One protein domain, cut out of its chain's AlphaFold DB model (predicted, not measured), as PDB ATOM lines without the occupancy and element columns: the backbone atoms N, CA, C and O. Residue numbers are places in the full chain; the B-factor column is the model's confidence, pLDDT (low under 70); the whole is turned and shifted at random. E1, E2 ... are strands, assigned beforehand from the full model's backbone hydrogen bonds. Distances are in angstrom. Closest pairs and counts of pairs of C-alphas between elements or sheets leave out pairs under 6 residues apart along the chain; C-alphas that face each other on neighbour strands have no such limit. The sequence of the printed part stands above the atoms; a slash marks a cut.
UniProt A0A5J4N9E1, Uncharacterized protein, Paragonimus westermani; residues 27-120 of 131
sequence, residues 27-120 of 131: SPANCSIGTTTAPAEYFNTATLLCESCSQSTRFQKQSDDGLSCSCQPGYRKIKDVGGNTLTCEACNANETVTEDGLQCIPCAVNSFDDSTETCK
ATOM      1  N   SER A  27     -35.015  46.120 -35.585       89.88
ATOM      2  CA  SER A  27     -35.500  45.030 -34.739       89.88
ATOM      3  C   SER A  27     -36.234  45.586 -33.515       89.88
ATOM      4  O   SER A  27     -36.006  46.743 -33.158       89.88
ATOM      5  N   PRO A  28     -37.059  44.780 -32.819       90.06
ATOM      6  CA  PRO A  28     -37.741  45.216 -31.597       90.06
ATOM      7  C   PRO A  28     -36.816  45.830 -30.542       90.06
ATOM      8  O   PRO A  28     -37.156  46.837 -29.931       90.06
ATOM      9  N   ALA A  29     -35.596  45.303 -30.408       90.19
ATOM     10  CA  ALA A  29     -34.596  45.813 -29.471       90.19
ATOM     11  C   ALA A  29     -34.053  47.212 -29.829       90.19
ATOM     12  O   ALA A  29     -33.367  47.828 -29.016       90.19
ATOM     13  N   ASN A  30     -34.308  47.709 -31.044       92.75
ATOM     14  CA  ASN A  30     -33.910  49.054 -31.459       92.75
ATOM     15  C   ASN A  30     -34.939  50.124 -31.086       92.75
ATOM     16  O   ASN A  30     -34.598  51.305 -31.131       92.75
ATOM     17  N   CYS A  31     -36.169  49.737 -30.742       95.44
ATOM     18  CA  CYS A  31     -37.216  50.687 -30.392       95.44
ATOM     19  C   CYS A  31     -36.994  51.238 -28.982       95.44
ATOM     20  O   CYS A  31     -36.624  50.509 -28.060       95.44
ATOM     21  N   SER A  32     -37.204  52.540 -28.816       95.88
ATOM     22  CA  SER A  32     -36.969  53.223 -27.547       95.88
ATOM     23  C   SER A  32     -37.906  52.714 -26.448       95.88
ATOM     24  O   SER A  32     -39.122  52.712 -26.612       95.88
ATOM     25  N   ILE A  33     -37.368  52.401 -25.267       95.56
ATOM     26  CA  ILE A  33     -38.182  52.142 -24.062       95.56
ATOM     27  C   ILE A  33     -38.847  53.416 -23.502       95.56
ATOM     28  O   ILE A  33     -39.595  53.362 -22.526       95.56
ATOM     29  N   GLY A  34     -38.588  54.567 -24.129       95.00
ATOM     30  CA  GLY A  34     -39.108  55.868 -23.739       95.00
ATOM     31  C   GLY A  34     -38.280  56.549 -22.654       95.00
ATOM     32  O   GLY A  34     -37.334  56.004 -22.086       95.00
ATOM     33  N   THR A  35     -38.625  57.804 -22.386       94.38
ATOM     34  CA  THR A  35     -38.009  58.631 -21.340       94.38
ATOM     35  C   THR A  35     -39.084  59.449 -20.632       94.38
ATOM     36  O   THR A  35     -40.262  59.374 -20.970       94.38
ATOM     37  N   THR A  36     -38.709  60.292 -19.672       88.50
ATOM     38  CA  THR A  36     -39.654  61.224 -19.034       88.50
ATOM     39  C   THR A  36     -40.231  62.258 -20.008       88.50
ATOM     40  O   THR A  36     -41.254  62.868 -19.713       88.50
ATOM     41  N   THR A  37     -39.585  62.471 -21.159       91.19
ATOM     42  CA  THR A  37     -39.976  63.471 -22.166       91.19
ATOM     43  C   THR A  37     -40.430  62.870 -23.494       91.19
ATOM     44  O   THR A  37     -40.908  63.609 -24.347       91.19
ATOM     45  N   ALA A  38     -40.284  61.558 -23.688       94.50
ATOM     46  CA  ALA A  38     -40.670  60.869 -24.917       94.50
ATOM     47  C   ALA A  38     -41.423  59.571 -24.589       94.50
ATOM     48  O   ALA A  38     -41.000  58.858 -23.676       94.50
ATOM     49  N   PRO A  39     -42.515  59.250 -25.303       96.06
ATOM     50  CA  PRO A  39     -43.215  57.983 -25.126       96.06
ATOM     51  C   PRO A  39     -42.296  56.798 -25.450       96.06
ATOM     52  O   PRO A  39     -41.287  56.946 -26.141       96.06
ATOM     53  N   ALA A  40     -42.658  55.622 -24.942       96.00
ATOM     54  CA  ALA A  40     -42.062  54.378 -25.410       96.00
ATOM     55  C   ALA A  40     -42.439  54.124 -26.878       96.00
ATOM     56  O   ALA A  40     -43.414  54.679 -27.387       96.00
ATOM     57  N   GLU A  41     -41.677  53.276 -27.548       96.94
ATOM     58  CA  GLU A  41     -41.932  52.814 -28.907       96.94
ATOM     59  C   GLU A  41     -42.121  51.300 -28.923       96.94
ATOM     60  O   GLU A  41     -41.668  50.587 -28.029       96.94
ATOM     61  N   TYR A  42     -42.751  50.791 -29.970       95.38
ATOM     62  CA  TYR A  42     -42.873  49.362 -30.237       95.38
ATOM     63  C   TYR A  42     -42.545  49.080 -31.698       95.38
ATOM     64  O   TYR A  42     -42.660  49.959 -32.554       95.38
ATOM     65  N   PHE A  43     -42.144  47.851 -31.994       95.56
ATOM     66  CA  PHE A  43     -41.899  47.436 -33.366       95.56
ATOM     67  C   PHE A  43     -43.203  47.028 -34.042       95.56
ATOM     68  O   PHE A  43     -43.787  45.988 -33.728       95.56
ATOM     69  N   ASN A  44     -43.649  47.833 -35.003       93.50
ATOM     70  CA  ASN A  44     -44.806  47.511 -35.816       93.50
ATOM     71  C   ASN A  44     -44.381  46.564 -36.945       93.50
ATOM     72  O   ASN A  44     -43.707  46.947 -37.899       93.50
ATOM     73  N   THR A  45     -44.806  45.307 -36.853       90.94
ATOM     74  CA  THR A  45     -44.460  44.255 -37.821       90.94
ATOM     75  C   THR A  45     -45.083  44.460 -39.203       90.94
ATOM     76  O   THR A  45     -44.594  43.883 -40.171       90.94
ATOM     77  N   ALA A  46     -46.127  45.284 -39.327       89.81
ATOM     78  CA  ALA A  46     -46.743  45.608 -40.611       89.81
ATOM     79  C   ALA A  46     -45.961  46.691 -41.370       89.81
ATOM     80  O   ALA A  46     -45.853  46.623 -42.594       89.81
ATOM     81  N   THR A  47     -45.413  47.679 -40.657       90.75
ATOM     82  CA  THR A  47     -44.622  48.773 -41.250       90.75
ATOM     83  C   THR A  47     -43.117  48.507 -41.213       90.75
ATOM     84  O   THR A  47     -42.375  49.151 -41.951       90.75
ATOM     85  N   LEU A  48     -42.676  47.527 -40.416       91.19
ATOM     86  CA  LEU A  48     -41.274  47.183 -40.146       91.19
ATOM     87  C   LEU A  48     -40.479  48.346 -39.530       91.19
ATOM     88  O   LEU A  48     -39.274  48.474 -39.752       91.19
ATOM     89  N   LEU A  49     -41.157  49.200 -38.762       93.31
ATOM     90  CA  LEU A  49     -40.598  50.396 -38.135       93.31
ATOM     91  C   LEU A  49     -40.968  50.462 -36.650       93.31
ATOM     92  O   LEU A  49     -41.943  49.855 -36.206       93.31
ATOM     93  N   CYS A  50     -40.188  51.230 -35.888       95.50
ATOM     94  CA  CYS A  50     -40.566  51.610 -34.533       95.50
ATOM     95  C   CYS A  50     -41.624  52.713 -34.587       95.50
ATOM     96  O   CYS A  50     -41.452  53.720 -35.275       95.50
ATOM     97  N   GLU A  51     -42.711  52.525 -33.852       95.62
ATOM     98  CA  GLU A  51     -43.793  53.493 -33.730       95.62
ATOM     99  C   GLU A  51     -43.983  53.882 -32.269       95.62
ATOM    100  O   GLU A  51     -43.908  53.043 -31.373       95.62
ATOM    101  N   SER A  52     -44.246  55.163 -32.015       96.44
ATOM    102  CA  SER A  52     -44.509  55.648 -30.662       96.44
ATOM    103  C   SER A  52     -45.830  55.118 -30.107       96.44
ATOM    104  O   SER A  52     -46.863  55.122 -30.785       96.44
ATOM    105  N   CYS A  53     -45.809  54.761 -28.828       95.88
ATOM    106  CA  CYS A  53     -47.000  54.617 -28.006       95.88
ATOM    107  C   CYS A  53     -47.751  55.953 -27.913       95.88
ATOM    108  O   CYS A  53     -47.154  57.030 -27.979       95.88
ATOM    109  N   SER A  54     -49.076  55.894 -27.773       94.38
ATOM    110  CA  SER A  54     -49.923  57.096 -27.794       94.38
ATOM    111  C   SER A  54     -49.819  57.942 -26.530       94.38
ATOM    112  O   SER A  54     -50.092  59.142 -26.579       94.38
ATOM    113  N   GLN A  55     -49.434  57.342 -25.404       95.25
ATOM    114  CA  GLN A  55     -49.257  58.045 -24.139       95.25
ATOM    115  C   GLN A  55     -47.800  58.025 -23.683       95.25
ATOM    116  O   GLN A  55     -46.994  57.200 -24.108       95.25
ATOM    117  N   SER A  56     -47.460  58.956 -22.790       95.38
ATOM    118  CA  SER A  56     -46.122  59.026 -22.210       95.38
ATOM    119  C   SER A  56     -45.795  57.790 -21.367       95.38
ATOM    120  O   SER A  56     -46.679  57.038 -20.945       95.38
ATOM    121  N   THR A  57     -44.509  57.639 -21.045       95.38
ATOM    122  CA  THR A  57     -43.964  56.552 -20.212       95.38
ATOM    123  C   THR A  57     -44.584  56.444 -18.819       95.38
ATOM    124  O   THR A  57     -44.457  55.412 -18.169       95.38
ATOM    125  N   ARG A  58     -45.287  57.491 -18.368       94.31
ATOM    126  CA  ARG A  58     -46.069  57.484 -17.128       94.31
ATOM    127  C   ARG A  58     -47.257  56.522 -17.185       94.31
ATOM    128  O   ARG A  58     -47.608  55.954 -16.165       94.31
ATOM    129  N   PHE A  59     -47.897  56.386 -18.345       94.75
ATOM    130  CA  PHE A  59     -49.130  55.607 -18.502       94.75
ATOM    131  C   PHE A  59     -48.887  54.302 -19.253       94.75
ATOM    132  O   PHE A  59     -49.579  53.311 -19.023       94.75
ATOM    133  N   GLN A  60     -47.937  54.321 -20.185       95.06
ATOM    134  CA  GLN A  60     -47.646  53.209 -21.076       95.06
ATOM    135  C   GLN A  60     -46.173  52.850 -21.046       95.06
ATOM    136  O   GLN A  60     -45.310  53.708 -20.875       95.06
ATOM    137  N   LYS A  61     -45.893  51.579 -21.282       94.88
ATOM    138  CA  LYS A  61     -44.560  51.054 -21.551       94.88
ATOM    139  C   LYS A  61     -44.581  50.229 -22.829       94.88
ATOM    140  O   LYS A  61     -45.638  49.788 -23.283       94.88
ATOM    141  N   GLN A  62     -43.400  49.984 -23.377       94.75
ATOM    142  CA  GLN A  62     -43.223  48.919 -24.354       94.75
ATOM    143  C   GLN A  62     -43.587  47.572 -23.700       94.75
ATOM    144  O   GLN A  62     -43.294  47.359 -22.520       94.75
ATOM    145  N   SER A  63     -44.275  46.691 -24.429       93.12
ATOM    146  CA  SER A  63     -44.517  45.318 -23.977       93.12
ATOM    147  C   SER A  63     -43.208  44.541 -23.862       93.12
ATOM    148  O   SER A  63     -42.223  44.858 -24.524       93.12
ATOM    149  N   ASP A  64     -43.198  43.491 -23.044       92.31
ATOM    150  CA  ASP A  64     -41.974  42.730 -22.770       92.31
ATOM    151  C   ASP A  64     -41.415  42.026 -24.029       92.31
ATOM    152  O   ASP A  64     -40.218  41.756 -24.112       92.31
ATOM    153  N   ASP A  65     -42.259  41.770 -25.036       93.25
ATOM    154  CA  ASP A  65     -41.863  41.245 -26.352       93.25
ATOM    155  C   ASP A  65     -41.421  42.331 -27.359       93.25
ATOM    156  O   ASP A  65     -40.915  42.008 -28.435       93.25
ATOM    157  N   GLY A  66     -41.596  43.614 -27.031       94.06
ATOM    158  CA  GLY A  66     -41.243  44.750 -27.884       94.06
ATOM    159  C   GLY A  66     -42.189  45.009 -29.062       94.06
ATOM    160  O   GLY A  66     -41.898  45.878 -29.887       94.06
ATOM    161  N   LEU A  67     -43.299  44.275 -29.178       93.81
ATOM    162  CA  LEU A  67     -44.179  44.294 -30.358       93.81
ATOM    163  C   LEU A  67     -45.459  45.114 -30.171       93.81
ATOM    164  O   LEU A  67     -46.254  45.243 -31.101       93.81
ATOM    165  N   SER A  68     -45.680  45.667 -28.982       93.44
ATOM    166  CA  SER A  68     -46.844  46.493 -28.685       93.44
ATOM    167  C   SER A  68     -46.570  47.484 -27.552       93.44
ATOM    168  O   SER A  68     -45.506  47.492 -26.930       93.44
ATOM    169  N   CYS A  69     -47.552  48.338 -27.281       94.31
ATOM    170  CA  CYS A  69     -47.604  49.127 -26.058       94.31
ATOM    171  C   CYS A  69     -48.443  48.382 -25.018       94.31
ATOM    172  O   CYS A  69     -49.415  47.713 -25.358       94.31
ATOM    173  N   SER A  70     -48.104  48.535 -23.744       94.12
ATOM    174  CA  SER A  70     -48.871  48.019 -22.606       94.12
ATOM    175  C   SER A  70     -49.029  49.106 -21.548       94.12
ATOM    176  O   SER A  70     -48.283  50.088 -21.541       94.12
ATOM    177  N   CYS A  71     -50.027  48.979 -20.677       95.38
ATOM    178  CA  CYS A  71     -50.192  49.914 -19.569       95.38
ATOM    179  C   CYS A  71     -49.122  49.669 -18.496       95.38
ATOM    180  O   CYS A  71     -48.670  48.537 -18.304       95.38
ATOM    181  N   GLN A  72     -48.710  50.734 -17.811       94.81
ATOM    182  CA  GLN A  72     -47.896  50.602 -16.603       94.81
ATOM    183  C   GLN A  72     -48.677  49.838 -15.513       94.81
ATOM    184  O   GLN A  72     -49.914  49.822 -15.558       94.81
ATOM    185  N   PRO A  73     -47.992  49.211 -14.534       92.38
ATOM    186  CA  PRO A  73     -48.639  48.740 -13.304       92.38
ATOM    187  C   PRO A  73     -49.540  49.833 -12.720       92.38
ATOM    188  O   PRO A  73     -49.257  51.000 -12.939       92.38
ATOM    189  N   GLY A  74     -50.663  49.469 -12.097       93.81
ATOM    190  CA  GLY A  74     -51.634  50.445 -11.584       93.81
ATOM    191  C   GLY A  74     -52.504  51.152 -12.639       93.81
ATOM    192  O   GLY A  74     -53.421  51.885 -12.265       93.81
ATOM    193  N   TYR A  75     -52.296  50.918 -13.943       96.12
ATOM    194  CA  TYR A  75     -53.116  51.496 -15.017       96.12
ATOM    195  C   TYR A  75     -53.908  50.429 -15.786       96.12
ATOM    196  O   TYR A  75     -53.340  49.504 -16.366       96.12
ATOM    197  N   ARG A  76     -55.233  50.590 -15.871       95.88
ATOM    198  CA  ARG A  76     -56.112  49.712 -16.661       95.88
ATOM    199  C   ARG A  76     -56.234  50.163 -18.111       95.88
ATOM    200  O   ARG A  76     -56.105  51.348 -18.423       95.88
ATOM    201  N   LYS A  77     -56.603  49.233 -18.989       95.31
ATOM    202  CA  LYS A  77     -56.954  49.495 -20.389       95.31
ATOM    203  C   LYS A  77     -58.386  50.018 -20.485       95.31
ATOM    204  O   LYS A  77     -59.324  49.323 -20.113       95.31
ATOM    205  N   ILE A  78     -58.563  51.216 -21.040       94.69
ATOM    206  CA  ILE A  78     -59.896  51.782 -21.337       94.69
ATOM    207  C   ILE A  78     -60.243  51.725 -22.827       94.69
ATOM    208  O   ILE A  78     -61.406  51.828 -23.212       94.69
ATOM    209  N   LYS A  79     -59.230  51.548 -23.676       90.00
ATOM    210  CA  LYS A  79     -59.371  51.338 -25.114       90.00
ATOM    211  C   LYS A  79     -58.194  50.510 -25.595       90.00
ATOM    212  O   LYS A  79     -57.057  50.886 -25.337       90.00
ATOM    213  N   ASP A  80     -58.472  49.432 -26.310       87.94
ATOM    214  CA  ASP A  80     -57.453  48.579 -26.908       87.94
ATOM    215  C   ASP A  80     -57.937  48.129 -28.289       87.94
ATOM    216  O   ASP A  80     -58.853  47.318 -28.411       87.94
ATOM    217  N   VAL A  81     -57.385  48.748 -29.333       83.56
ATOM    218  CA  VAL A  81     -57.649  48.389 -30.738       83.56
ATOM    219  C   VAL A  81     -56.352  47.877 -31.392       83.56
ATOM    220  O   VAL A  81     -56.269  47.747 -32.609       83.56
ATOM    221  N   GLY A  82     -55.333  47.563 -30.581       75.62
ATOM    222  CA  GLY A  82     -53.999  47.178 -31.038       75.62
ATOM    223  C   GLY A  82     -53.119  48.346 -31.512       75.62
ATOM    224  O   GLY A  82     -53.559  49.493 -31.677       75.62
ATOM    225  N   GLY A  83     -51.835  48.042 -31.715       77.12
ATOM    226  CA  GLY A  83     -50.814  49.014 -32.119       77.12
ATOM    227  C   GLY A  83     -50.655  50.154 -31.108       77.12
ATOM    228  O   GLY A  83     -50.642  49.933 -29.898       77.12
ATOM    229  N   ASN A  84     -50.580  51.395 -31.599       82.75
ATOM    230  CA  ASN A  84     -50.440  52.585 -30.753       82.75
ATOM    231  C   ASN A  84     -51.751  53.081 -30.117       82.75
ATOM    232  O   ASN A  84     -51.722  53.993 -29.292       82.75
ATOM    233  N   THR A  85     -52.910  52.516 -30.472       87.44
ATOM    234  CA  THR A  85     -54.221  53.048 -30.046       87.44
ATOM    235  C   THR A  85     -54.682  52.594 -28.660       87.44
ATOM    236  O   THR A  85     -55.789  52.945 -28.238       87.44
ATOM    237  N   LEU A  86     -53.833  51.860 -27.938       92.56
ATOM    238  CA  LEU A  86     -54.029  51.548 -26.527       92.56
ATOM    239  C   LEU A  86     -54.190  52.842 -25.723       92.56
ATOM    240  O   LEU A  86     -53.430  53.784 -25.911       92.56
ATOM    241  N   THR A  87     -55.149  52.912 -24.807       95.06
ATOM    242  CA  THR A  87     -55.277  54.015 -23.844       95.06
ATOM    243  C   THR A  87     -55.436  53.445 -22.442       95.06
ATOM    244  O   THR A  87     -56.199  52.504 -22.225       95.06
ATOM    245  N   CYS A  88     -54.695  54.031 -21.510       96.12
ATOM    246  CA  CYS A  88     -54.517  53.571 -20.139       96.12
ATOM    247  C   CYS A  88     -54.953  54.647 -19.150       96.12
ATOM    248  O   CYS A  88     -54.646  55.822 -19.350       96.12
ATOM    249  N   GLU A  89     -55.610  54.238 -18.074       96.38
ATOM    250  CA  GLU A  89     -56.102  55.108 -17.004       96.38
ATOM    251  C   GLU A  89     -55.667  54.554 -15.648       96.38
ATOM    252  O   GLU A  89     -55.683  53.340 -15.456       96.38
ATOM    253  N   ALA A  90     -55.273  55.433 -14.725       95.69
ATOM    254  CA  ALA A  90     -54.867  55.026 -13.384       95.69
ATOM    255  C   ALA A  90     -56.055  54.433 -12.615       95.69
ATOM    256  O   ALA A  90     -57.159  54.978 -12.656       95.69
ATOM    257  N   CYS A  91     -55.810  53.354 -11.880       95.44
ATOM    258  CA  CYS A  91     -56.725  52.882 -10.853       95.44
ATOM    259  C   CYS A  91     -56.754  53.849  -9.659       95.44
ATOM    260  O   CYS A  91     -55.864  54.692  -9.493       95.44
ATOM    261  N   ASN A  92     -57.795  53.759  -8.828       94.94
ATOM    262  CA  ASN A  92     -57.854  54.567  -7.614       94.94
ATOM    263  C   ASN A  92     -56.843  54.063  -6.573       94.94
ATOM    264  O   ASN A  92     -56.259  52.988  -6.695       94.94
ATOM    265  N   ALA A  93     -56.660  54.841  -5.505       90.94
ATOM    266  CA  ALA A  93     -55.827  54.422  -4.384       90.94
ATOM    267  C   ALA A  93     -56.313  53.080  -3.802       90.94
ATOM    268  O   ALA A  93     -57.512  52.898  -3.583       90.94
ATOM    269  N   ASN A  94     -55.371  52.183  -3.499       91.00
ATOM    270  CA  ASN A  94     -55.604  50.826  -2.987       91.00
ATOM    271  C   ASN A  94     -56.322  49.869  -3.953       91.00
ATOM    272  O   ASN A  94     -56.801  48.818  -3.521       91.00
ATOM    273  N   GLU A  95     -56.411  50.206  -5.238       93.94
ATOM    274  CA  GLU A  95     -56.887  49.295  -6.274       93.94
ATOM    275  C   GLU A  95     -55.713  48.745  -7.085       93.94
ATOM    276  O   GLU A  95     -54.749  49.451  -7.373       93.94
ATOM    277  N   THR A  96     -55.816  47.484  -7.496       93.31
ATOM    278  CA  THR A  96     -54.916  46.870  -8.475       93.31
ATOM    279  C   THR A  96     -55.651  46.644  -9.784       93.31
ATOM    280  O   THR A  96     -56.874  46.478  -9.811       93.31
ATOM    281  N   VAL A  97     -54.895  46.560 -10.872       95.12
ATOM    282  CA  VAL A  97     -55.422  46.087 -12.151       95.12
ATOM    283  C   VAL A  97     -55.607  44.564 -12.091       95.12
ATOM    284  O   VAL A  97     -54.794  43.859 -11.490       95.12
ATOM    285  N   THR A  98     -56.676  44.053 -12.699       92.56
ATOM    286  CA  THR A  98     -56.893  42.618 -12.928       92.56
ATOM    287  C   THR A  98     -55.848  42.027 -13.879       92.56
ATOM    288  O   THR A  98     -55.221  42.746 -14.653       92.56
ATOM    289  N   GLU A  99     -55.666  40.703 -13.857       90.06
ATOM    290  CA  GLU A  99     -54.670  40.004 -14.693       90.06
ATOM    291  C   GLU A  99     -54.874  40.241 -16.201       90.06
ATOM    292  O   GLU A  99     -53.915  40.390 -16.955       90.06
ATOM    293  N   ASP A 100     -56.127  40.353 -16.644       90.94
ATOM    294  CA  ASP A 100     -56.471  40.687 -18.030       90.94
ATOM    295  C   ASP A 100     -56.235  42.168 -18.383       90.94
ATOM    296  O   ASP A 100     -56.300  42.554 -19.557       90.94
ATOM    297  N   GLY A 101     -55.942  43.011 -17.392       93.19
ATOM    298  CA  GLY A 101     -55.645  44.426 -17.550       93.19
ATOM    299  C   GLY A 101     -56.869  45.326 -17.756       93.19
ATOM    300  O   GLY A 101     -56.696  46.479 -18.159       93.19
ATOM    301  N   LEU A 102     -58.093  44.817 -17.588       93.56
ATOM    302  CA  LEU A 102     -59.322  45.516 -17.998       93.56
ATOM    303  C   LEU A 102     -60.022  46.264 -16.861       93.56
ATOM    304  O   LEU A 102     -60.691  47.269 -17.107       93.56
ATOM    305  N   GLN A 103     -59.897  45.791 -15.623       95.56
ATOM    306  CA  GLN A 103     -60.623  46.339 -14.481       95.56
ATOM    307  C   GLN A 103     -59.675  46.722 -13.349       95.56
ATOM    308  O   GLN A 103     -58.590  46.168 -13.214       95.56
ATOM    309  N   CYS A 104     -60.112  47.681 -12.535       96.06
ATOM    310  CA  CYS A 104     -59.490  47.991 -11.254       96.06
ATOM    311  C   CYS A 104     -60.328  47.325 -10.167       96.06
ATOM    312  O   CYS A 104     -61.557  47.444 -10.187       96.06
ATOM    313  N   ILE A 105     -59.679  46.618  -9.250       93.88
ATOM    314  CA  ILE A 105     -60.326  45.962  -8.115       93.88
ATOM    315  C   ILE A 105     -59.654  46.399  -6.814       93.88
ATOM    316  O   ILE A 105     -58.432  46.560  -6.787       93.88
ATOM    317  N   PRO A 106     -60.417  46.592  -5.728       93.25
ATOM    318  CA  PRO A 106     -59.843  46.961  -4.447       93.25
ATOM    319  C   PRO A 106     -59.008  45.812  -3.881       93.25
ATOM    320  O   PRO A 106     -59.409  44.648  -3.932       93.25
ATOM    321  N   CYS A 107     -57.864  46.152  -3.297       90.44
ATOM    322  CA  CYS A 107     -57.105  45.220  -2.482       90.44
ATOM    323  C   CYS A 107     -57.762  45.013  -1.116       90.44
ATOM    324  O   CYS A 107     -58.466  45.883  -0.593       90.44
ATOM    325  N   ALA A 108     -57.464  43.867  -0.506       88.19
ATOM    326  CA  ALA A 108     -57.758  43.624   0.898       88.19
ATOM    327  C   ALA A 108     -57.152  44.715   1.800       88.19
ATOM    328  O   ALA A 108     -56.175  45.392   1.460       88.19
ATOM    329  N   VAL A 109     -57.712  44.867   2.999       84.94
ATOM    330  CA  VAL A 109     -57.254  45.881   3.956       84.94
ATOM    331  C   VAL A 109     -55.766  45.674   4.269       84.94
ATOM    332  O   VAL A 109     -55.356  44.597   4.696       84.94
ATOM    333  N   ASN A 110     -54.959  46.724   4.078       84.94
ATOM    334  CA  ASN A 110     -53.501  46.724   4.270       84.94
ATOM    335  C   ASN A 110     -52.717  45.735   3.381       84.94
ATOM    336  O   ASN A 110     -51.568  45.404   3.700       84.94
ATOM    337  N   SER A 111     -53.302  45.263   2.275       89.38
ATOM    338  CA  SER A 111     -52.615  44.376   1.332       89.38
ATOM    339  C   SER A 111     -52.129  45.067   0.060       89.38
ATOM    340  O   SER A 111     -51.397  44.437  -0.693       89.38
ATOM    341  N   PHE A 112     -52.462  46.338  -0.174       91.25
ATOM    342  CA  PHE A 112     -51.883  47.098  -1.285       91.25
ATOM    343  C   PHE A 112     -50.382  47.337  -1.063       91.25
ATOM    344  O   PHE A 112     -49.948  47.622   0.059       91.25
ATOM    345  N   ASP A 113     -49.594  47.175  -2.120       91.69
ATOM    346  CA  ASP A 113     -48.168  47.476  -2.153       91.69
ATOM    347  C   ASP A 113     -47.923  48.670  -3.083       91.69
ATOM    348  O   ASP A 113     -47.985  48.541  -4.306       91.69
ATOM    349  N   ASP A 114     -47.635  49.834  -2.494       89.94
ATOM    350  CA  ASP A 114     -47.370  51.078  -3.232       89.94
ATOM    351  C   ASP A 114     -46.131  50.995  -4.138       89.94
ATOM    352  O   ASP A 114     -45.986  51.800  -5.053       89.94
ATOM    353  N   SER A 115     -45.206  50.060  -3.890       90.44
ATOM    354  CA  SER A 115     -43.972  49.953  -4.678       90.44
ATOM    355  C   SER A 115     -44.177  49.225  -6.001       90.44
ATOM    356  O   SER A 115     -43.508  49.536  -6.987       90.44
ATOM    357  N   THR A 116     -45.099  48.263  -6.025       90.06
ATOM    358  CA  THR A 116     -45.432  47.474  -7.216       90.06
ATOM    359  C   THR A 116     -46.770  47.874  -7.829       90.06
ATOM    360  O   THR A 116     -47.071  47.428  -8.932       90.06
ATOM    361  N   GLU A 117     -47.556  48.701  -7.133       91.25
ATOM    362  CA  GLU A 117     -48.933  49.072  -7.481       91.25
ATOM    363  C   GLU A 117     -49.834  47.837  -7.672       91.25
ATOM    364  O   GLU A 117     -50.679  47.773  -8.569       91.25
ATOM    365  N   THR A 118     -49.642  46.824  -6.817       90.75
ATOM    366  CA  THR A 118     -50.390  45.557  -6.834       90.75
ATOM    367  C   THR A 118     -50.846  45.143  -5.439       90.75
ATOM    368  O   THR A 118     -50.278  45.564  -4.432       90.75
ATOM    369  N   CYS A 119     -51.826  44.241  -5.352       90.25
ATOM    370  CA  CYS A 119     -52.129  43.583  -4.079       90.25
ATOM    371  C   CYS A 119     -51.069  42.531  -3.731       90.25
ATOM    372  O   CYS A 119     -50.588  41.795  -4.596       90.25
ATOM    373  N   LYS A 120     -50.761  42.399  -2.440       89.00
ATOM    374  CA  LYS A 120     -49.965  41.293  -1.910       89.00
ATOM    375  C   LYS A 120     -50.695  39.971  -2.143       89.00
ATOM    376  O   LYS A 120     -51.914  39.910  -1.953       89.00
TER     377      LYS A 120
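What this domain is: This is residues 27 to 120 of the 131 residues of an uncharacterized protein of Paragonimus westermani (UniProt A0A5J4N9E1). There is little regular structure: four small hairpins, E1-E2, E3-E4, E5-E6 and E7-E8, follow one another in an elongated row. The 94 printed residues have eight named strands, E1 to E8 in order, in four antiparallel pairs, and no named helix; the class is all strand, with 29 residues in strands. The whole is compact, with a radius of gyration of the C-alphas of 14.1 A and spans of 47 by 24 by 20 A.

How they stand to each other: E1, residues 41 to 44, and E2, 49 to 52, form a hairpin; N 42 and O 51 are 2.9 A apart. In the hairpin of E3, 60 to 62, and E4, 69 to 71, N 61 and O 70 are 2.8 A apart. The closest C-alphas of E1 and E3, Tyr 42 and Gln 62, are 5.9 A apart. In the hairpin of E5, 75 to 79, and E6, 87 to 90, N 76 and O 89 are 2.8 A apart. The closest C-alphas of E4 and E6, Cys 71 and Cys 88, are 5.7 A apart. In the hairpin of E7, 95 to 97, and E8, 104 to 106, N 96 and O 105 are 2.9 A apart. E1 and E8 are apart.

Where its parts are: E1 begins at C-alpha 41 (-41.932, 52.814, -28.907); E5 is 11.9 A long; E8 ends at C-alpha 106 (-59.843, 46.961, -4.447).

The domain as a whole: The farthest C-alphas, Thr 47 and Val 109, are 47.0 A apart. The printed part has no cut, no link is long, and no printed residue is under 70.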